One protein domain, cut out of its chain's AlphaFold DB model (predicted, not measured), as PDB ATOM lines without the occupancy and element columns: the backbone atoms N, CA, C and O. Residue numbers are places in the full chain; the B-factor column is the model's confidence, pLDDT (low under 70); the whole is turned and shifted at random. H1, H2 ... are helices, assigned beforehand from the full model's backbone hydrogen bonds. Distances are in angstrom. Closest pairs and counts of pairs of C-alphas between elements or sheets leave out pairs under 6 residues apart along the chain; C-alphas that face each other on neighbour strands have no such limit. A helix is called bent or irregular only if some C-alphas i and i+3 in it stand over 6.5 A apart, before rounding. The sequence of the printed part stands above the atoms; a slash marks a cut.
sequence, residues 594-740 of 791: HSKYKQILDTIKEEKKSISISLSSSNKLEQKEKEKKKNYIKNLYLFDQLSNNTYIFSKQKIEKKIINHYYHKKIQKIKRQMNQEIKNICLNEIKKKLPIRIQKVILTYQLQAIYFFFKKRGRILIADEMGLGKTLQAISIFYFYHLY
ATOM      1  N   HIS A 594     131.693 115.154 110.727       58.50
ATOM      2  CA  HIS A 594     130.849 116.093 109.993       58.50
ATOM      3  C   HIS A 594     129.552 115.470 109.463       58.50
ATOM      4  O   HIS A 594     128.540 116.165 109.489       58.50
ATOM      5  N   SER A 595     129.555 114.204 109.029       65.31
ATOM      6  CA  SER A 595     128.370 113.570 108.427       65.31
ATOM      7  C   SER A 595     127.313 113.141 109.446       65.31
ATOM      8  O   SER A 595     126.135 113.397 109.235       65.31
ATOM      9  N   LYS A 596     127.720 112.490 110.544       73.06
ATOM     10  CA  LYS A 596     126.791 111.768 111.435       73.06
ATOM     11  C   LYS A 596     126.614 112.401 112.814       73.06
ATOM     12  O   LYS A 596     125.580 112.227 113.448       73.06
ATOM     13  N   TYR A 597     127.625 113.119 113.307       74.75
ATOM     14  CA  TYR A 597     127.685 113.509 114.720       74.75
ATOM     15  C   TYR A 597     127.721 115.010 114.985       74.75
ATOM     16  O   TYR A 597     127.444 115.407 116.116       74.75
ATOM     17  N   LYS A 598     128.032 115.849 113.989       77.25
ATOM     18  CA  LYS A 598     128.070 117.307 114.154       77.25
ATOM     19  C   LYS A 598     126.722 117.836 114.658       77.25
ATOM     20  O   LYS A 598     126.687 118.401 115.743       77.25
ATOM     21  N   GLN A 599     125.637 117.571 113.924       80.06
ATOM     22  CA  GLN A 599     124.275 118.000 114.280       80.06
ATOM     23  C   GLN A 599     123.897 117.559 115.703       80.06
ATOM     24  O   GLN A 599     123.577 118.395 116.537       80.06
ATOM     25  N   ILE A 600     124.045 116.266 116.020       80.62
ATOM     26  CA  ILE A 600     123.724 115.694 117.342       80.62
ATOM     27  C   ILE A 600     124.563 116.338 118.464       80.62
ATOM     28  O   ILE A 600     124.083 116.550 119.575       80.62
ATOM     29  N   LEU A 601     125.837 116.650 118.209       76.25
ATOM     30  CA  LEU A 601     126.696 117.318 119.189       76.25
ATOM     31  C   LEU A 601     126.410 118.815 119.320       76.25
ATOM     32  O   LEU A 601     126.731 119.370 120.370       76.25
ATOM     33  N   ASP A 602     125.882 119.467 118.288       81.50
ATOM     34  CA  ASP A 602     125.544 120.891 118.294       81.50
ATOM     35  C   ASP A 602     124.186 121.122 118.986       81.50
ATOM     36  O   ASP A 602     124.154 121.856 119.978       81.50
ATOM     37  N   THR A 603     123.144 120.344 118.663       83.88
ATOM     38  CA  THR A 603     121.846 120.401 119.372       83.88
ATOM     39  C   THR A 603     121.978 120.116 120.871       83.88
ATOM     40  O   THR A 603     121.365 120.786 121.697       83.88
ATOM     41  N   ILE A 604     122.853 119.187 121.280       78.19
ATOM     42  CA  ILE A 604     123.112 118.901 122.705       78.19
ATOM     43  C   ILE A 604     123.887 120.039 123.405       78.19
ATOM     44  O   ILE A 604     123.804 120.179 124.631       78.19
ATOM     45  N   LYS A 605     124.633 120.880 122.672       80.94
ATOM     46  CA  LYS A 605     125.206 122.124 123.228       80.94
ATOM     47  C   LYS A 605     124.140 123.209 123.344       80.94
ATOM     48  O   LYS A 605     124.192 123.974 124.302       80.94
ATOM     49  N   GLU A 606     123.201 123.268 122.406       81.44
ATOM     50  CA  GLU A 606     122.082 124.216 122.401       81.44
ATOM     51  C   GLU A 606     121.072 123.908 123.512       81.44
ATOM     52  O   GLU A 606     120.824 124.797 124.322       81.44
ATOM     53  N   GLU A 607     120.639 122.649 123.681       79.88
ATOM     54  CA  GLU A 607     119.876 122.188 124.860       79.88
ATOM     55  C   GLU A 607     120.553 122.610 126.173       79.88
ATOM     56  O   GLU A 607     119.912 123.062 127.121       79.88
ATOM     57  N   LYS A 608     121.881 122.455 126.248       79.31
ATOM     58  CA  LYS A 608     122.635 122.825 127.445       79.31
ATOM     59  C   LYS A 608     122.693 124.344 127.639       79.31
ATOM     60  O   LYS A 608     122.632 124.796 128.780       79.31
ATOM     61  N   LYS A 609     122.843 125.122 126.560       76.75
ATOM     62  CA  LYS A 609     122.833 126.592 126.603       76.75
ATOM     63  C   LYS A 609     121.477 127.097 127.091       76.75
ATOM     64  O   LYS A 609     121.461 127.836 128.073       76.75
ATOM     65  N   SER A 610     120.377 126.660 126.479       74.62
ATOM     66  CA  SER A 610     119.020 127.136 126.788       74.62
ATOM     67  C   SER A 610     118.555 126.790 128.205       74.62
ATOM     68  O   SER A 610     117.842 127.580 128.806       74.62
ATOM     69  N   ILE A 611     119.022 125.679 128.789       69.12
ATOM     70  CA  ILE A 611     118.780 125.338 130.208       69.12
ATOM     71  C   ILE A 611     119.722 126.107 131.170       69.12
ATOM     72  O   ILE A 611     119.481 126.165 132.376       69.12
ATOM     73  N   SER A 612     120.817 126.695 130.668       61.47
ATOM     74  CA  SER A 612     121.807 127.430 131.480       61.47
ATOM     75  C   SER A 612     121.647 128.955 131.479       61.47
ATOM     76  O   SER A 612     122.185 129.610 132.374       61.47
ATOM     77  N   ILE A 613     120.933 129.499 130.492       61.28
ATOM     78  CA  ILE A 613     120.551 130.911 130.385       61.28
ATOM     79  C   ILE A 613     119.213 131.076 131.114       61.28
ATOM     80  O   ILE A 613     118.311 130.268 130.930       61.28
ATOM     81  N   SER A 614     119.103 132.089 131.972       54.69
ATOM     82  CA  SER A 614     117.960 132.267 132.881       54.69
ATOM     83  C   SER A 614     117.345 133.669 132.816       54.69
ATOM     84  O   SER A 614     116.906 134.180 133.841       54.69
ATOM     85  N   LEU A 615     117.372 134.306 131.641       49.56
ATOM     86  CA  LEU A 615     116.694 135.573 131.350       49.56
ATOM     87  C   LEU A 615     116.128 135.561 129.917       49.56
ATOM     88  O   LEU A 615     116.664 134.868 129.051       49.56
ATOM     89  N   SER A 616     115.061 136.343 129.715       49.00
ATOM     90  CA  SER A 616     114.519 136.826 128.429       49.00
ATOM     91  C   SER A 616     114.362 135.800 127.285       49.00
ATOM     92  O   SER A 616     115.190 135.723 126.380       49.00
ATOM     93  N   SER A 617     113.232 135.079 127.265       45.72
ATOM     94  CA  SER A 617     112.661 134.491 126.035       45.72
ATOM     95  C   SER A 617     111.134 134.393 126.152       45.72
ATOM     96  O   SER A 617     110.649 133.754 127.091       45.72
ATOM     97  N   SER A 618     110.395 134.993 125.216       49.09
ATOM     98  CA  SER A 618     108.975 135.389 125.345       49.09
ATOM     99  C   SER A 618     107.940 134.254 125.439       49.09
ATOM    100  O   SER A 618     106.788 134.494 125.794       49.09
ATOM    101  N   ASN A 619     108.322 133.008 125.143       59.62
ATOM    102  CA  ASN A 619     107.383 131.896 124.981       59.62
ATOM    103  C   ASN A 619     107.101 131.143 126.296       59.62
ATOM    104  O   ASN A 619     107.912 130.325 126.742       59.62
ATOM    105  N   LYS A 620     105.906 131.345 126.878       60.53
ATOM    106  CA  LYS A 620     105.433 130.647 128.101       60.53
ATOM    107  C   LYS A 620     105.471 129.109 127.982       60.53
ATOM    108  O   LYS A 620     105.764 128.428 128.963       60.53
ATOM    109  N   LEU A 621     105.207 128.554 126.793       61.47
ATOM    110  CA  LEU A 621     105.255 127.104 126.535       61.47
ATOM    111  C   LEU A 621     106.677 126.537 126.668       61.47
ATOM    112  O   LEU A 621     106.896 125.602 127.437       61.47
ATOM    113  N   GLU A 622     107.658 127.152 126.002       60.91
ATOM    114  CA  GLU A 622     109.060 126.731 126.104       60.91
ATOM    115  C   GLU A 622     109.591 126.798 127.540       60.91
ATOM    116  O   GLU A 622     110.411 125.969 127.931       60.91
ATOM    117  N   GLN A 623     109.166 127.794 128.327       63.75
ATOM    118  CA  GLN A 623     109.570 127.918 129.730       63.75
ATOM    119  C   GLN A 623     109.094 126.699 130.539       63.75
ATOM    120  O   GLN A 623     109.921 126.038 131.171       63.75
ATOM    121  N   LYS A 624     107.815 126.309 130.407       66.75
ATOM    122  CA  LYS A 624     107.268 125.094 131.042       66.75
ATOM    123  C   LYS A 624     108.017 123.820 130.621       66.75
ATOM    124  O   LYS A 624     108.260 122.951 131.459       66.75
ATOM    125  N   GLU A 625     108.436 123.689 129.361       68.69
ATOM    126  CA  GLU A 625     109.246 122.540 128.918       68.69
ATOM    127  C   GLU A 625     110.675 122.544 129.477       68.69
ATOM    128  O   GLU A 625     111.177 121.503 129.925       68.69
ATOM    129  N   LYS A 626     111.335 123.711 129.478       71.62
ATOM    130  CA  LYS A 626     112.672 123.902 130.060       71.62
ATOM    131  C   LYS A 626     112.653 123.511 131.541       71.62
ATOM    132  O   LYS A 626     113.544 122.783 131.981       71.62
ATOM    133  N   GLU A 627     111.616 123.896 132.284       73.81
ATOM    134  CA  GLU A 627     111.424 123.527 133.691       73.81
ATOM    135  C   GLU A 627     111.098 122.044 133.899       73.81
ATOM    136  O   GLU A 627     111.743 121.409 134.738       73.81
ATOM    137  N   LYS A 628     110.202 121.446 133.097       79.69
ATOM    138  CA  LYS A 628     109.943 119.990 133.121       79.69
ATOM    139  C   LYS A 628     111.240 119.189 132.927       79.69
ATOM    140  O   LYS A 628     111.547 118.316 133.744       79.69
ATOM    141  N   LYS A 629     112.067 119.530 131.925       78.69
ATOM    142  CA  LYS A 629     113.401 118.915 131.733       78.69
ATOM    143  C   LYS A 629     114.342 119.181 132.916       78.69
ATOM    144  O   LYS A 629     115.080 118.278 133.314       78.69
ATOM    145  N   LYS A 630     114.332 120.389 133.493       80.88
ATOM    146  CA  LYS A 630     115.174 120.758 134.648       80.88
ATOM    147  C   LYS A 630     114.831 119.923 135.886       80.88
ATOM    148  O   LYS A 630     115.741 119.415 136.536       80.88
ATOM    149  N   ASN A 631     113.544 119.739 136.174       80.00
ATOM    150  CA  ASN A 631     113.066 118.970 137.322       80.00
ATOM    151  C   ASN A 631     113.268 117.458 137.116       80.00
ATOM    152  O   ASN A 631     113.800 116.804 138.004       80.00
ATOM    153  N   TYR A 632     113.041 116.920 135.913       84.31
ATOM    154  CA  TYR A 632     113.449 115.545 135.579       84.31
ATOM    155  C   TYR A 632     114.952 115.294 135.844       84.31
ATOM    156  O   TYR A 632     115.333 114.289 136.446       84.31
ATOM    157  N   ILE A 633     115.820 116.248 135.476       82.31
ATOM    158  CA  ILE A 633     117.268 116.177 135.748       82.31
ATOM    159  C   ILE A 633     117.596 116.311 137.251       82.31
ATOM    160  O   ILE A 633     118.592 115.734 137.685       82.31
ATOM    161  N   LYS A 634     116.798 117.026 138.057       79.81
ATOM    162  CA  LYS A 634     116.954 117.064 139.526       79.81
ATOM    163  C   LYS A 634     116.602 115.718 140.161       79.81
ATOM    164  O   LYS A 634     117.396 115.196 140.943       79.81
ATOM    165  N   ASN A 635     115.460 115.146 139.781       81.00
ATOM    166  CA  ASN A 635     114.936 113.905 140.354       81.00
ATOM    167  C   ASN A 635     115.881 112.725 140.063       81.00
ATOM    168  O   ASN A 635     116.233 111.983 140.975       81.00
ATOM    169  N   LEU A 636     116.429 112.645 138.838       82.94
ATOM    170  CA  LEU A 636     117.486 111.692 138.446       82.94
ATOM    171  C   LEU A 636     118.778 111.747 139.292       82.94
ATOM    172  O   LEU A 636     119.649 110.890 139.132       82.94
ATOM    173  N   TYR A 637     118.952 112.774 140.125       78.12
ATOM    174  CA  TYR A 637     120.126 112.978 140.974       78.12
ATOM    175  C   TYR A 637     119.774 113.181 142.455       78.12
ATOM    176  O   TYR A 637     120.661 113.579 143.209       78.12
ATOM    177  N   LEU A 638     118.526 112.911 142.872       80.81
ATOM    178  CA  LEU A 638     118.047 113.085 144.254       80.81
ATOM    179  C   LEU A 638     118.417 114.470 144.820       80.81
ATOM    180  O   LEU A 638     119.002 114.603 145.898       80.81
ATOM    181  N   PHE A 639     118.134 115.514 144.029       74.00
ATOM    182  CA  PHE A 639     118.586 116.880 144.299       74.00
ATOM    183  C   PHE A 639     118.248 117.363 145.708       74.00
ATOM    184  O   PHE A 639     119.099 117.986 146.335       74.00
ATOM    185  N   ASP A 640     117.051 117.075 146.210       70.06
ATOM    186  CA  ASP A 640     116.564 117.655 147.460       70.06
ATOM    187  C   ASP A 640     117.323 117.095 148.669       70.06
ATOM    188  O   ASP A 640     117.854 117.882 149.459       70.06
ATOM    189  N   GLN A 641     117.537 115.772 148.710       67.19
ATOM    190  CA  GLN A 641     118.431 115.101 149.667       67.19
ATOM    191  C   GLN A 641     119.856 115.673 149.599       67.19
ATOM    192  O   GLN A 641     120.427 116.058 150.620       67.19
ATOM    193  N   LEU A 642     120.425 115.814 148.393       62.38
ATOM    194  CA  LEU A 642     121.745 116.436 148.219       62.38
ATOM    195  C   LEU A 642     121.773 117.905 148.668       62.38
ATOM    196  O   LEU A 642     122.807 118.381 149.133       62.38
ATOM    197  N   SER A 643     120.670 118.637 148.508       61.28
ATOM    198  CA  SER A 643     120.572 120.065 148.822       61.28
ATOM    199  C   SER A 643     120.403 120.344 150.314       61.28
ATOM    200  O   SER A 643     120.801 121.416 150.765       61.28
ATOM    201  N   ASN A 644     119.836 119.393 151.057       61.78
ATOM    202  CA  ASN A 644     119.658 119.475 152.504       61.78
ATOM    203  C   ASN A 644     120.924 118.977 153.223       61.78
ATOM    204  O   ASN A 644     121.409 119.634 154.137       61.78
ATOM    205  N   ASN A 645     121.560 117.914 152.719       55.84
ATOM    206  CA  ASN A 645     122.750 117.311 153.333       55.84
ATOM    207  C   ASN A 645     124.077 118.052 153.028       55.84
ATOM    208  O   ASN A 645     125.153 117.500 153.265       55.84
ATOM    209  N   THR A 646     124.065 119.264 152.444       53.94
ATOM    210  CA  THR A 646     125.305 119.964 152.029       53.94
ATOM    211  C   THR A 646     125.381 121.455 152.388       53.94
ATOM    212  O   THR A 646     125.479 122.325 151.520       53.94
ATOM    213  N   TYR A 647     125.535 121.736 153.686       53.59
ATOM    214  CA  TYR A 647     125.798 123.060 154.293       53.59
ATOM    215  C   TYR A 647     126.914 123.917 153.631       53.59
ATOM    216  O   TYR A 647     127.023 125.112 153.877       53.59
ATOM    217  N   ILE A 648     127.758 123.325 152.776       54.50
ATOM    218  CA  ILE A 648     128.948 123.943 152.158       54.50
ATOM    219  C   ILE A 648     128.657 124.567 150.769       54.50
ATOM    220  O   ILE A 648     129.465 125.348 150.250       54.50
ATOM    221  N   PHE A 649     127.531 124.249 150.112       58.47
ATOM    222  CA  PHE A 649     127.234 124.738 148.755       58.47
ATOM    223  C   PHE A 649     125.797 125.245 148.601       58.47
ATOM    224  O   PHE A 649     124.850 124.487 148.751       58.47
ATOM    225  N   SER A 650     125.620 126.496 148.156       70.19
ATOM    226  CA  SER A 650     124.282 127.021 147.848       70.19
ATOM    227  C   SER A 650     123.565 126.186 146.775       70.19
ATOM    228  O   SER A 650     124.185 125.766 145.789       70.19
ATOM    229  N   LYS A 651     122.246 125.983 146.934       72.94
ATOM    230  CA  LYS A 651     121.430 125.074 146.101       72.94
ATOM    231  C   LYS A 651     121.605 125.325 144.585       72.94
ATOM    232  O   LYS A 651     121.832 124.388 143.820       72.94
ATOM    233  N   GLN A 652     121.689 126.591 144.161       72.19
ATOM    234  CA  GLN A 652     122.001 126.999 142.775       72.19
ATOM    235  C   GLN A 652     123.355 126.473 142.238       72.19
ATOM    236  O   GLN A 652     123.480 126.129 141.059       72.19
ATOM    237  N   LYS A 653     124.402 126.406 143.078       76.19
ATOM    238  CA  LYS A 653     125.730 125.874 142.701       76.19
ATOM    239  C   LYS A 653     125.709 124.348 142.573       76.19
ATOM    240  O   LYS A 653     126.532 123.803 141.838       76.19
ATOM    241  N   ILE A 654     124.805 123.661 143.272       74.50
ATOM    242  CA  ILE A 654     124.584 122.211 143.157       74.50
ATOM    243  C   ILE A 654     123.807 121.917 141.868       74.50
ATOM    244  O   ILE A 654     124.282 121.141 141.039       74.50
ATOM    245  N   GLU A 655     122.698 122.624 141.631       77.88
ATOM    246  CA  GLU A 655     121.879 122.514 140.414       77.88
ATOM    247  C   GLU A 655     122.733 122.711 139.144       77.88
ATOM    248  O   GLU A 655     122.780 121.846 138.262       77.88
ATOM    249  N   LYS A 656     123.535 123.789 139.099       80.12
ATOM    250  CA  LYS A 656     124.469 124.047 137.989       80.12
ATOM    251  C   LYS A 656     125.534 122.948 137.828       80.12
ATOM    252  O   LYS A 656     125.944 122.702 136.693       80.12
ATOM    253  N   LYS A 657     125.978 122.251 138.886       81.06
ATOM    254  CA  LYS A 657     126.886 121.083 138.761       81.06
ATOM    255  C   LYS A 657     126.167 119.872 138.156       81.06
ATOM    256  O   LYS A 657     126.722 119.254 137.249       81.06
ATOM    257  N   ILE A 658     124.958 119.554 138.626       83.56
ATOM    258  CA  ILE A 658     124.176 118.386 138.185       83.56
ATOM    259  C   ILE A 658     123.860 118.482 136.690       83.56
ATOM    260  O   ILE A 658     124.204 117.572 135.933       83.56
ATOM    261  N   ILE A 659     123.333 119.624 136.234       80.81
ATOM    262  CA  ILE A 659     123.045 119.869 134.811       80.81
ATOM    263  C   ILE A 659     124.333 119.745 133.974       80.81
ATOM    264  O   ILE A 659     124.357 119.067 132.945       80.81
ATOM    265  N   ASN A 660     125.452 120.320 134.437       82.31
ATOM    266  CA  ASN A 660     126.746 120.173 133.760       82.31
ATOM    267  C   ASN A 660     127.204 118.706 133.648       82.31
ATOM    268  O   ASN A 660     127.743 118.324 132.605       82.31
ATOM    269  N   HIS A 661     126.992 117.895 134.687       85.38
ATOM    270  CA  HIS A 661     127.389 116.484 134.747       85.38
ATOM    271  C   HIS A 661     126.492 115.574 133.899       85.38
ATOM    272  O   HIS A 661     127.007 114.716 133.179       85.38
ATOM    273  N   TYR A 662     125.177 115.804 133.897       85.38
ATOM    274  CA  TYR A 662     124.221 115.106 133.029       85.38
ATOM    275  C   TYR A 662     124.579 115.286 131.545       85.38
ATOM    276  O   TYR A 662     124.822 114.305 130.835       85.38
ATOM    277  N   TYR A 663     124.745 116.535 131.095       82.81
ATOM    278  CA  TYR A 663     125.164 116.814 129.718       82.81
ATOM    279  C   TYR A 663     126.582 116.304 129.413       82.81
ATOM    280  O   TYR A 663     126.843 115.857 128.294       82.81
ATOM    281  N   HIS A 664     127.494 116.281 130.395       80.75
ATOM    282  CA  HIS A 664     128.805 115.649 130.222       80.75
ATOM    283  C   HIS A 664     128.689 114.131 129.991       80.75
ATOM    284  O   HIS A 664     129.309 113.625 129.054       80.75
ATOM    285  N   LYS A 665     127.860 113.408 130.764       84.50
ATOM    286  CA  LYS A 665     127.564 111.979 130.533       84.50
ATOM    287  C   LYS A 665     126.946 111.745 129.144       84.50
ATOM    288  O   LYS A 665     127.442 110.881 128.419       84.50
ATOM    289  N   LYS A 666     125.939 112.538 128.739       84.94
ATOM    290  CA  LYS A 666     125.273 112.453 127.415       84.94
ATOM    291  C   LYS A 666     126.296 112.588 126.273       84.94
ATOM    292  O   LYS A 666     126.420 111.696 125.434       84.94
ATOM    293  N   ILE A 667     127.132 113.631 126.317       78.19
ATOM    294  CA  ILE A 667     128.220 113.865 125.349       78.19
ATOM    295  C   ILE A 667     129.290 112.757 125.406       78.19
ATOM    296  O   ILE A 667     129.862 112.396 124.373       78.19
ATOM    297  N   GLN A 668     129.587 112.198 126.583       79.12
ATOM    298  CA  GLN A 668     130.578 111.129 126.724       79.12
ATOM    299  C   GLN A 668     130.087 109.791 126.143       79.12
ATOM    300  O   GLN A 668     130.909 109.080 125.564       79.12
ATOM    301  N   LYS A 669     128.787 109.461 126.234       84.56
ATOM    302  CA  LYS A 669     128.196 108.270 125.584       84.56
ATOM    303  C   LYS A 669     128.371 108.347 124.062       84.56
ATOM    304  O   LYS A 669     128.988 107.456 123.482       84.56
ATOM    305  N   ILE A 670     127.985 109.475 123.461       78.94
ATOM    306  CA  ILE A 670     128.147 109.738 122.019       78.94
ATOM    307  C   ILE A 670     129.620 109.647 121.608       78.94
ATOM    308  O   ILE A 670     129.968 108.918 120.683       78.94
ATOM    309  N   LYS A 671     130.530 110.294 122.350       74.31
ATOM    310  CA  LYS A 671     131.974 110.209 122.064       74.31
ATOM    311  C   LYS A 671     132.541 108.789 122.167       74.31
ATOM    312  O   LYS A 671     133.552 108.528 121.521       74.31
ATOM    313  N   ARG A 672     131.952 107.869 122.943       75.56
ATOM    314  CA  ARG A 672     132.366 106.451 122.936       75.56
ATOM    315  C   ARG A 672     131.951 105.784 121.622       75.56
ATOM    316  O   ARG A 672     132.832 105.253 120.949       75.56
ATOM    317  N   GLN A 673     130.689 105.942 121.216       82.56
ATOM    318  CA  GLN A 673     130.148 105.421 119.950       82.56
ATOM    319  C   GLN A 673     130.957 105.923 118.741       82.56
ATOM    320  O   GLN A 673     131.481 105.114 117.979       82.56
ATOM    321  N   MET A 674     131.207 107.236 118.648       74.00
ATOM    322  CA  MET A 674     132.067 107.828 117.609       74.00
ATOM    323  C   MET A 674     133.443 107.151 117.528       74.00
ATOM    324  O   MET A 674     133.905 106.788 116.451       74.00
ATOM    325  N   ASN A 675     134.117 106.972 118.670       72.31
ATOM    326  CA  ASN A 675     135.446 106.359 118.709       72.31
ATOM    327  C   ASN A 675     135.423 104.856 118.373       72.31
ATOM    328  O   ASN A 675     136.450 104.334 117.940       72.31
ATOM    329  N   GLN A 676     134.293 104.164 118.557       79.12
ATOM    330  CA  GLN A 676     134.104 102.778 118.116       79.12
ATOM    331  C   GLN A 676     133.929 102.715 116.591       79.12
ATOM    332  O   GLN A 676     134.650 101.963 115.942       79.12
ATOM    333  N   GLU A 677     133.084 103.565 115.999       77.31
ATOM    334  CA  GLU A 677     132.909 103.633 114.536       77.31
ATOM    335  C   GLU A 677     134.212 104.024 113.817       77.31
ATOM    336  O   GLU A 677     134.642 103.339 112.887       77.31
ATOM    337  N   ILE A 678     134.915 105.052 114.314       70.69
ATOM    338  CA  ILE A 678     136.230 105.470 113.797       70.69
ATOM    339  C   ILE A 678     137.251 104.326 113.895       70.69
ATOM    340  O   ILE A 678     137.996 104.094 112.942       70.69
ATOM    341  N   LYS A 679     137.288 103.590 115.018       75.00
ATOM    342  CA  LYS A 679     138.168 102.421 115.190       75.00
ATOM    343  C   LYS A 679     137.852 101.351 114.144       75.00
ATOM    344  O   LYS A 679     138.776 100.873 113.496       75.00
ATOM    345  N   ASN A 680     136.580 101.007 113.954       81.81
ATOM    346  CA  ASN A 680     136.160  99.957 113.023       81.81
ATOM    347  C   ASN A 680     136.511 100.319 111.569       81.81
ATOM    348  O   ASN A 680     137.092  99.504 110.855       81.81
ATOM    349  N   ILE A 681     136.276 101.568 111.156       77.56
ATOM    350  CA  ILE A 681     136.643 102.043 109.811       77.56
ATOM    351  C   ILE A 681     138.172 102.072 109.629       77.56
ATOM    352  O   ILE A 681     138.670 101.634 108.590       77.56
ATOM    353  N   CYS A 682     138.941 102.477 110.649       73.38
ATOM    354  CA  CYS A 682     140.406 102.386 110.609       73.38
ATOM    355  C   CYS A 682     140.909 100.934 110.509       73.38
ATOM    356  O   CYS A 682     141.876 100.684 109.794       73.38
ATOM    357  N   LEU A 683     140.273  99.972 111.191       81.06
ATOM    358  CA  LEU A 683     140.626  98.548 111.101       81.06
ATOM    359  C   LEU A 683     140.335  97.978 109.707       81.06
ATOM    360  O   LEU A 683     141.178  97.269 109.156       81.06
ATOM    361  N   ASN A 684     139.204  98.348 109.102       83.69
ATOM    362  CA  ASN A 684     138.859  97.957 107.734       83.69
ATOM    363  C   ASN A 684     139.850  98.540 106.711       83.69
ATOM    364  O   ASN A 684     140.287  97.837 105.800       83.69
ATOM    365  N   GLU A 685     140.274  99.796 106.887       79.44
ATOM    366  CA  GLU A 685     141.354 100.387 106.091       79.44
ATOM    367  C   GLU A 685     142.708  99.691 106.283       79.44
ATOM    368  O   GLU A 685     143.448  99.535 105.311       79.44
ATOM    369  N   ILE A 686     143.053  99.302 107.516       80.12
ATOM    370  CA  ILE A 686     144.283  98.551 107.796       80.12
ATOM    371  C   ILE A 686     144.230  97.205 107.072       80.12
ATOM    372  O   ILE A 686     145.175  96.886 106.352       80.12
ATOM    373  N   LYS A 687     143.110  96.470 107.173       86.50
ATOM    374  CA  LYS A 687     142.917  95.192 106.475       86.50
ATOM    375  C   LYS A 687     143.109  95.351 104.964       86.50
ATOM    376  O   LYS A 687     143.984  94.694 104.414       86.50
ATOM    377  N   LYS A 688     142.413  96.298 104.316       85.88
ATOM    378  CA  LYS A 688     142.526  96.557 102.860       85.88
ATOM    379  C   LYS A 688     143.947  96.887 102.366       85.88
ATOM    380  O   LYS A 688     144.202  96.779 101.172       85.88
ATOM    381  N   LYS A 689     144.854  97.315 103.251       82.62
ATOM    382  CA  LYS A 689     146.230  97.750 102.935       82.62
ATOM    383  C   LYS A 689     147.304  96.706 103.306       82.62
ATOM    384  O   LYS A 689     148.492  96.980 103.142       82.62
ATOM    385  N   LEU A 690     146.911  95.530 103.803       87.06
ATOM    386  CA  LEU A 690     147.793  94.375 104.037       87.06
ATOM    387  C   LEU A 690     147.857  93.456 102.793       87.06
ATOM    388  O   LEU A 690     146.971  93.533 101.939       87.06
ATOM    389  N   PRO A 691     148.858  92.562 102.666       87.12
ATOM    390  CA  PRO A 691     148.925  91.577 101.583       87.12
ATOM    391  C   PRO A 691     147.729  90.623 101.602       87.12
ATOM    392  O   PRO A 691     147.265  90.243 102.676       87.12
ATOM    393  N   ILE A 692     147.273  90.162 100.432       87.88
ATOM    394  CA  ILE A 692     146.077  89.306 100.287       87.88
ATOM    395  C   ILE A 692     146.152  88.045 101.174       87.88
ATOM    396  O   ILE A 692     145.165  87.694 101.820       87.88
ATOM    397  N   ARG A 693     147.332  87.412 101.285       89.12
ATOM    398  CA  ARG A 693     147.555  86.253 102.175       89.12
ATOM    399  C   ARG A 693     147.289  86.585 103.650       89.12
ATOM    400  O   ARG A 693     146.627  85.813 104.335       89.12
ATOM    401  N   ILE A 694     147.729  87.755 104.121       90.25
ATOM    402  CA  ILE A 694     147.423  88.244 105.474       90.25
ATOM    403  C   ILE A 694     145.934  88.605 105.584       90.25
ATOM    404  O   ILE A 694     145.302  88.233 106.567       90.25
ATOM    405  N   GLN A 695     145.334  89.259 104.581       90.75
ATOM    406  CA  GLN A 695     143.911  89.638 104.615       90.75
ATOM    407  C   GLN A 695     142.960  88.443 104.787       90.75
ATOM    408  O   GLN A 695     141.943  88.584 105.471       90.75
ATOM    409  N   LYS A 696     143.276  87.283 104.197       89.56
ATOM    410  CA  LYS A 696     142.461  86.065 104.343       89.56
ATOM    411  C   LYS A 696     142.519  85.464 105.756       89.56
ATOM    412  O   LYS A 696     141.512  84.941 106.210       89.56
ATOM    413  N   VAL A 697     143.657  85.567 106.453       91.69
ATOM    414  CA  VAL A 697     143.915  84.847 107.720       91.69
ATOM    415  C   VAL A 697     143.808  85.738 108.970       91.69
ATOM    416  O   VAL A 697     143.494  85.246 110.050       91.69
ATOM    417  N   ILE A 698     144.065  87.046 108.862       91.81
ATOM    418  CA  ILE A 698     144.226  87.914 110.039       91.81
ATOM    419  C   ILE A 698     142.913  88.166 110.799       91.81
ATOM    420  O   ILE A 698     141.920  88.661 110.250       91.81
ATOM    421  N   LEU A 699     142.944  87.876 112.102       92.69
ATOM    422  CA  LEU A 699     141.797  87.978 113.004       92.69
ATOM    423  C   LEU A 699     141.577  89.412 113.521       92.69
ATOM    424  O   LEU A 699     142.458  90.277 113.495       92.69
ATOM    425  N   THR A 700     140.373  89.687 114.028       90.00
ATOM    426  CA  THR A 700     139.948  91.045 114.422       90.00
ATOM    427  C   THR A 700     140.725  91.614 115.614       90.00
ATOM    428  O   THR A 700     140.890  92.834 115.700       90.00
ATOM    429  N   TYR A 701     141.237  90.778 116.524       91.06
ATOM    430  CA  TYR A 701     142.136  91.212 117.603       91.06
ATOM    431  C   TYR A 701     143.563  91.473 117.091       91.06
ATOM    432  O   TYR A 701     144.175  92.476 117.455       91.06
ATOM    433  N   GLN A 702     144.049  90.670 116.142       91.88
ATOM    434  CA  GLN A 702     145.370  90.835 115.522       91.88
ATOM    435  C   GLN A 702     145.466  92.165 114.749       91.88
ATOM    436  O   GLN A 702     146.436  92.911 114.893       91.88
ATOM    437  N   LEU A 703     144.409  92.549 114.019       89.31
ATOM    438  CA  LEU A 703     144.294  93.883 113.403       89.31
ATOM    439  C   LEU A 703     144.310  95.026 114.440       89.31
ATOM    440  O   LEU A 703     144.811  96.121 114.159       89.31
ATOM    441  N   GLN A 704     143.793  94.795 115.652       88.31
ATOM    442  CA  GLN A 704     143.809  95.803 116.717       88.31
ATOM    443  C   GLN A 704     145.211  96.067 117.262       88.31
ATOM    444  O   GLN A 704     145.462  97.207 117.656       88.31
ATOM    445  N   ALA A 705     146.139  95.106 117.217       88.25
ATOM    446  CA  ALA A 705     147.538  95.345 117.576       88.25
ATOM    447  C   ALA A 705     148.199  96.384 116.651       88.25
ATOM    448  O   ALA A 705     148.892  97.286 117.127       88.25
ATOM    449  N   ILE A 706     147.892  96.353 115.348       85.12
ATOM    450  CA  ILE A 706     148.372  97.336 114.356       85.12
ATOM    451  C   ILE A 706     147.825  98.739 114.673       85.12
ATOM    452  O   ILE A 706     148.576  99.715 114.746       85.12
ATOM    453  N   TYR A 707     146.526  98.850 114.962       82.88
ATOM    454  CA  TYR A 707     145.914 100.114 115.394       82.88
ATOM    455  C   TYR A 707     146.467 100.610 116.750       82.88
ATOM    456  O   TYR A 707     146.670 101.813 116.966       82.88
ATOM    457  N   PHE A 708     146.753  99.691 117.674       83.38
ATOM    458  CA  PHE A 708     147.314  99.982 118.992       83.38
ATOM    459  C   PHE A 708     148.774 100.449 118.914       83.38
ATOM    460  O   PHE A 708     149.140 101.380 119.637       83.38
ATOM    461  N   PHE A 709     149.571  99.906 117.988       82.25
ATOM    462  CA  PHE A 709     150.930 100.360 117.675       82.25
ATOM    463  C   PHE A 709     150.961 101.860 117.351       82.25
ATOM    464  O   PHE A 709     151.706 102.623 117.978       82.25
ATOM    465  N   PHE A 710     150.075 102.316 116.460       72.88
ATOM    466  CA  PHE A 710     149.881 103.742 116.180       72.88
ATOM    467  C   PHE A 710     149.440 104.523 117.430       72.88
ATOM    468  O   PHE A 710     150.075 105.521 117.791       72.88
ATOM    469  N   LYS A 711     148.412 104.049 118.148       70.38
ATOM    470  CA  LYS A 711     147.891 104.705 119.366       70.38
ATOM    471  C   LYS A 711     148.958 104.875 120.461       70.38
ATOM    472  O   LYS A 711     148.926 105.862 121.200       70.38
ATOM    473  N   LYS A 712     149.916 103.947 120.554       74.94
ATOM    474  CA  LYS A 712     151.045 103.950 121.503       74.94
ATOM    475  C   LYS A 712     152.336 104.574 120.944       74.94
ATOM    476  O   LYS A 712     153.353 104.567 121.632       74.94
ATOM    477  N   ARG A 713     152.292 105.210 119.762       62.12
ATOM    478  CA  ARG A 713     153.419 105.932 119.123       62.12
ATOM    479  C   ARG A 713     154.599 105.030 118.721       62.12
ATOM    480  O   ARG A 713     155.754 105.437 118.844       62.12
ATOM    481  N   GLY A 714     154.307 103.820 118.249       74.69
ATOM    482  CA  GLY A 714     155.302 102.898 117.695       74.69
ATOM    483  C   GLY A 714     156.128 102.121 118.724       74.69
ATOM    484  O   GLY A 714     157.222 101.663 118.407       74.69
ATOM    485  N   ARG A 715     155.636 101.985 119.963       81.12
ATOM    486  CA  ARG A 715     156.180 101.064 120.974       81.12
ATOM    487  C   ARG A 715     155.033 100.365 121.690       81.12
ATOM    488  O   ARG A 715     154.184 101.037 122.271       81.12
ATOM    489  N   ILE A 716     155.016  99.038 121.652       87.19
ATOM    490  CA  ILE A 716     154.026  98.190 122.326       87.19
ATOM    491  C   ILE A 716     154.717  96.963 122.913       87.19
ATOM    492  O   ILE A 716     155.789  96.579 122.455       87.19
ATOM    493  N   LEU A 717     154.062  96.354 123.894       91.38
ATOM    494  CA  LEU A 717     154.261  94.965 124.276       91.38
ATOM    495  C   LEU A 717     152.992  94.225 123.833       91.38
ATOM    496  O   LEU A 717     151.895  94.698 124.137       91.38
ATOM    497  N   ILE A 718     153.144  93.133 123.086       90.12
ATOM    498  CA  ILE A 718     152.058  92.201 122.755       90.12
ATOM    499  C   ILE A 718     152.215  91.044 123.741       90.12
ATOM    500  O   ILE A 718     153.203  90.316 123.673       90.12
ATOM    501  N   ALA A 719     151.292  90.949 124.696       90.62
ATOM    502  CA  ALA A 719     151.337  90.001 125.813       90.62
ATOM    503  C   ALA A 719     150.209  88.956 125.725       90.62
ATOM    504  O   ALA A 719     149.787  88.402 126.733       90.62
ATOM    505  N   ASP A 720     149.710  88.728 124.512       90.81
ATOM    506  CA  ASP A 720     148.682  87.749 124.183       90.81
ATOM    507  C   ASP A 720     149.165  86.322 124.510       90.81
ATOM    508  O   ASP A 720     150.371  86.049 124.552       90.81
ATOM    509  N   GLU A 721     148.236  85.385 124.680       92.75
ATOM    510  CA  GLU A 721     148.515  83.978 124.991       92.75
ATOM    511  C   GLU A 721     149.298  83.262 123.872       92.75
ATOM    512  O   GLU A 721     149.460  83.757 122.745       92.75
ATOM    513  N   MET A 722     149.884  82.102 124.185       89.31
ATOM    514  CA  MET A 722     150.522  81.255 123.169       89.31
ATOM    515  C   MET A 722     149.480  80.727 122.164       89.31
ATOM    516  O   MET A 722     148.294  80.679 122.458       89.31
ATOM    517  N   GLY A 723     149.898  80.447 120.927       86.94
ATOM    518  CA  GLY A 723     148.987  80.091 119.826       86.94
ATOM    519  C   GLY A 723     148.300  81.270 119.107       86.94
ATOM    520  O   GLY A 723     148.103  81.187 117.899       86.94
ATOM    521  N   LEU A 724     148.032  82.411 119.765       90.31
ATOM    522  CA  LEU A 724     147.251  83.548 119.211       90.31
ATOM    523  C   LEU A 724     147.920  84.378 118.073       90.31
ATOM    524  O   LEU A 724     147.600  85.551 117.845       90.31
ATOM    525  N   GLY A 725     148.863  83.797 117.325       90.81
ATOM    526  CA  GLY A 725     149.427  84.394 116.107       90.81
ATOM    527  C   GLY A 725     150.255  85.667 116.326       90.81
ATOM    528  O   GLY A 725     150.263  86.553 115.472       90.81
ATOM    529  N   LYS A 726     150.954  85.787 117.465       94.38
ATOM    530  CA  LYS A 726     151.796  86.959 117.793       94.38
ATOM    531  C   LYS A 726     152.830  87.294 116.703       94.38
ATOM    532  O   LYS A 726     153.084  88.473 116.456       94.38
ATOM    533  N   THR A 727     153.381  86.291 116.016       93.62
ATOM    534  CA  THR A 727     154.293  86.477 114.876       93.62
ATOM    535  C   THR A 727     153.604  87.194 113.709       93.62
ATOM    536  O   THR A 727     154.062  88.256 113.286       93.62
ATOM    537  N   LEU A 728     152.441  86.701 113.260       93.69
ATOM    538  CA  LEU A 728     151.615  87.331 112.222       93.69
ATOM    539  C   LEU A 728     151.236  88.782 112.573       93.69
ATOM    540  O   LEU A 728     151.238  89.647 111.691       93.69
ATOM    541  N   GLN A 729     150.969  89.085 113.850       93.88
ATOM    542  CA  GLN A 729     150.762  90.468 114.305       93.88
ATOM    543  C   GLN A 729     152.010  91.335 114.071       93.88
ATOM    544  O   GLN A 729     151.905  92.423 113.501       93.88
ATOM    545  N   ALA A 730     153.193  90.858 114.471       93.00
ATOM    546  CA  ALA A 730     154.455  91.580 114.301       93.00
ATOM    547  C   ALA A 730     154.807  91.803 112.817       93.00
ATOM    548  O   ALA A 730     155.137  92.932 112.437       93.00
ATOM    549  N   ILE A 731     154.652  90.771 111.979       92.25
ATOM    550  CA  ILE A 731     154.822  90.831 110.516       92.25
ATOM    551  C   ILE A 731     153.895  91.893 109.916       92.25
ATOM    552  O   ILE A 731     154.340  92.787 109.189       92.25
ATOM    553  N   SER A 732     152.614  91.862 110.288       91.25
ATOM    554  CA  SER A 732     151.621  92.830 109.808       91.25
ATOM    555  C   SER A 732     151.949  94.268 110.225       91.25
ATOM    556  O   SER A 732     151.738  95.194 109.440       91.25
ATOM    557  N   ILE A 733     152.503  94.476 111.427       88.25
ATOM    558  CA  ILE A 733     152.942  95.796 111.909       88.25
ATOM    559  C   ILE A 733     154.125  96.322 111.091       88.25
ATOM    560  O   ILE A 733     154.057  97.453 110.596       88.25
ATOM    561  N   PHE A 734     155.207  95.548 110.941       86.00
ATOM    562  CA  PHE A 734     156.397  96.067 110.257       86.00
ATOM    563  C   PHE A 734     156.182  96.246 108.753       86.00
ATOM    564  O   PHE A 734     156.703  97.212 108.189       86.00
ATOM    565  N   TYR A 735     155.341  95.409 108.134       86.06
ATOM    566  CA  TYR A 735     154.891  95.604 106.759       86.06
ATOM    567  C   TYR A 735     154.059  96.888 106.615       86.06
ATOM    568  O   TYR A 735     154.426  97.771 105.840       86.06
ATOM    569  N   PHE A 736     152.978  97.045 107.393       82.44
ATOM    570  CA  PHE A 736     152.018  98.151 107.234       82.44
ATOM    571  C   PHE A 736     152.623  99.549 107.474       82.44
ATOM    572  O   PHE A 736     152.162 100.547 106.902       82.44
ATOM    573  N   TYR A 737     153.643  99.638 108.331       75.06
ATOM    574  CA  TYR A 737     154.374 100.878 108.606       75.06
ATOM    575  C   TYR A 737     155.724 100.980 107.871       75.06
ATOM    576  O   TYR A 737     156.431 101.966 108.081       75.06
ATOM    577  N   HIS A 738     156.065 100.010 107.011       77.69
ATOM    578  CA  HIS A 738     157.337  99.905 106.281       77.69
ATOM    579  C   HIS A 738     158.567 100.149 107.177       77.69
ATOM    580  O   HIS A 738     159.419 100.983 106.875       77.69
ATOM    581  N   LEU A 739     158.655  99.440 108.308       74.31
ATOM    582  CA  LEU A 739     159.651  99.692 109.368       74.31
ATOM    583  C   LEU A 739     161.077  99.201 109.042       74.31
ATOM    584  O   LEU A 739     161.895  99.065 109.947       74.31
ATOM    585  N   TYR A 740     161.378  98.924 107.776       78.12
ATOM    586  CA  TYR A 740     162.658  98.371 107.337       78.12
ATOM    587  C   TYR A 740     163.809  99.399 107.449       78.12
ATOM    588  O   TYR A 740     163.609 100.574 107.123       78.12
TER     589      TYR A 740
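AT A GLANCE: This is residues 594 to 740 of the 791 residues of the protein "SNF2_N domain-containing protein" of Plasmodium falciparum (isolate NF54) (UniProt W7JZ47). One very long helix, H4, makes the long axis of an extended model, with H2 and H3 at its beginning and a small head of H5, H6 and H7 at its far end. H1 runs side by side with part of H4, and residues 615 to 621, between H1 and H2 and into H2, stick out. The printed part has 147 residues with seven named helices, H1 to H7 in order along the chain, and no named strand; the class is all helix. The whole is extended, with a radius of gyration of the C-alphas of 24.4 A and spans of 66 by 36 by 23 A.

IN THESE COORDINATES: H1 is residues 594 to 612, 25.9 A long, and begins at C-alpha 594 at (130.849, 116.093, 109.993). It is irregular: C-alphas 596 and 599 are 7.3 A apart. H2 is residues 620 to 635, 22.8 A long, and H3 is residues 639 to 644, 8.7 A. H4 is residues 651 to 688, 55.9 A from C-alpha 651 at (121.430, 125.074, 146.101) to C-alpha 688 at (142.526, 96.557, 102.860). H5 is residues 692 to 697, 8.9 A; H6 is residues 700 to 711, 16.6 A; H7 is residues 726 to 736, 15.4 A, ending at C-alpha 736 at (152.018, 98.151, 107.234).

HOW THE PARTS SIT: H4 is the hub and touches H1, H2, H3 and H6. Its residues 656 to 674 touch H1 at a shallow tilt of 4 degrees, opposite ways; the closest C-alphas, of Lys 608 and Tyr 663, are 6.9 A apart. Residues 630 to 634 of H2 touch H4 about perpendicular, at 83 degrees, closest at the C-alphas of Ile 633 and Ile 659, 6.9 A. H1 and H2 only just touch, with 3 pairs of C-alphas within 8 A, closest at Ile 611 and Lys 626, 6.3 A. H3 and H4 form a helical hairpin and only just touch, also with 3 pairs, closest at the C-alphas of Ser 643 and Lys 651, 5.8 A. At the far end, residues 703 to 707 of H6 touch H4 at a steep tilt of 66 degrees, closest at the C-alphas of Leu 683 and Leu 703, 6.4 A. H6 touches H7 at a steep tilt of 52 degrees, closest at the C-alphas of Ile 706 and Ile 733, 5.4 A. H5 is close to H7 but not clearly touching, closest at the C-alphas of Ile 694 and Ser 732, 7.6 A. H1 is apart from H3, H5, H6 and H7. Each O i to N i+4 pair is within hydrogen-bond range in H2, H3, H4 and H7; in H1 it is 12 of 15, in H5 1 of 2 and in H6 6 of 8.

THE WHOLE: The two C-alphas farthest apart, of Lys 620 and Tyr 740, are 68.9 A apart. The printed part has no cut. The link from H6 to H7, residues 712 to 725, is long. Mean pLDDT of the printed part is 78.0; it is under 70 at residues 594 to 595, 611 to 625, 641 to 649 and 713.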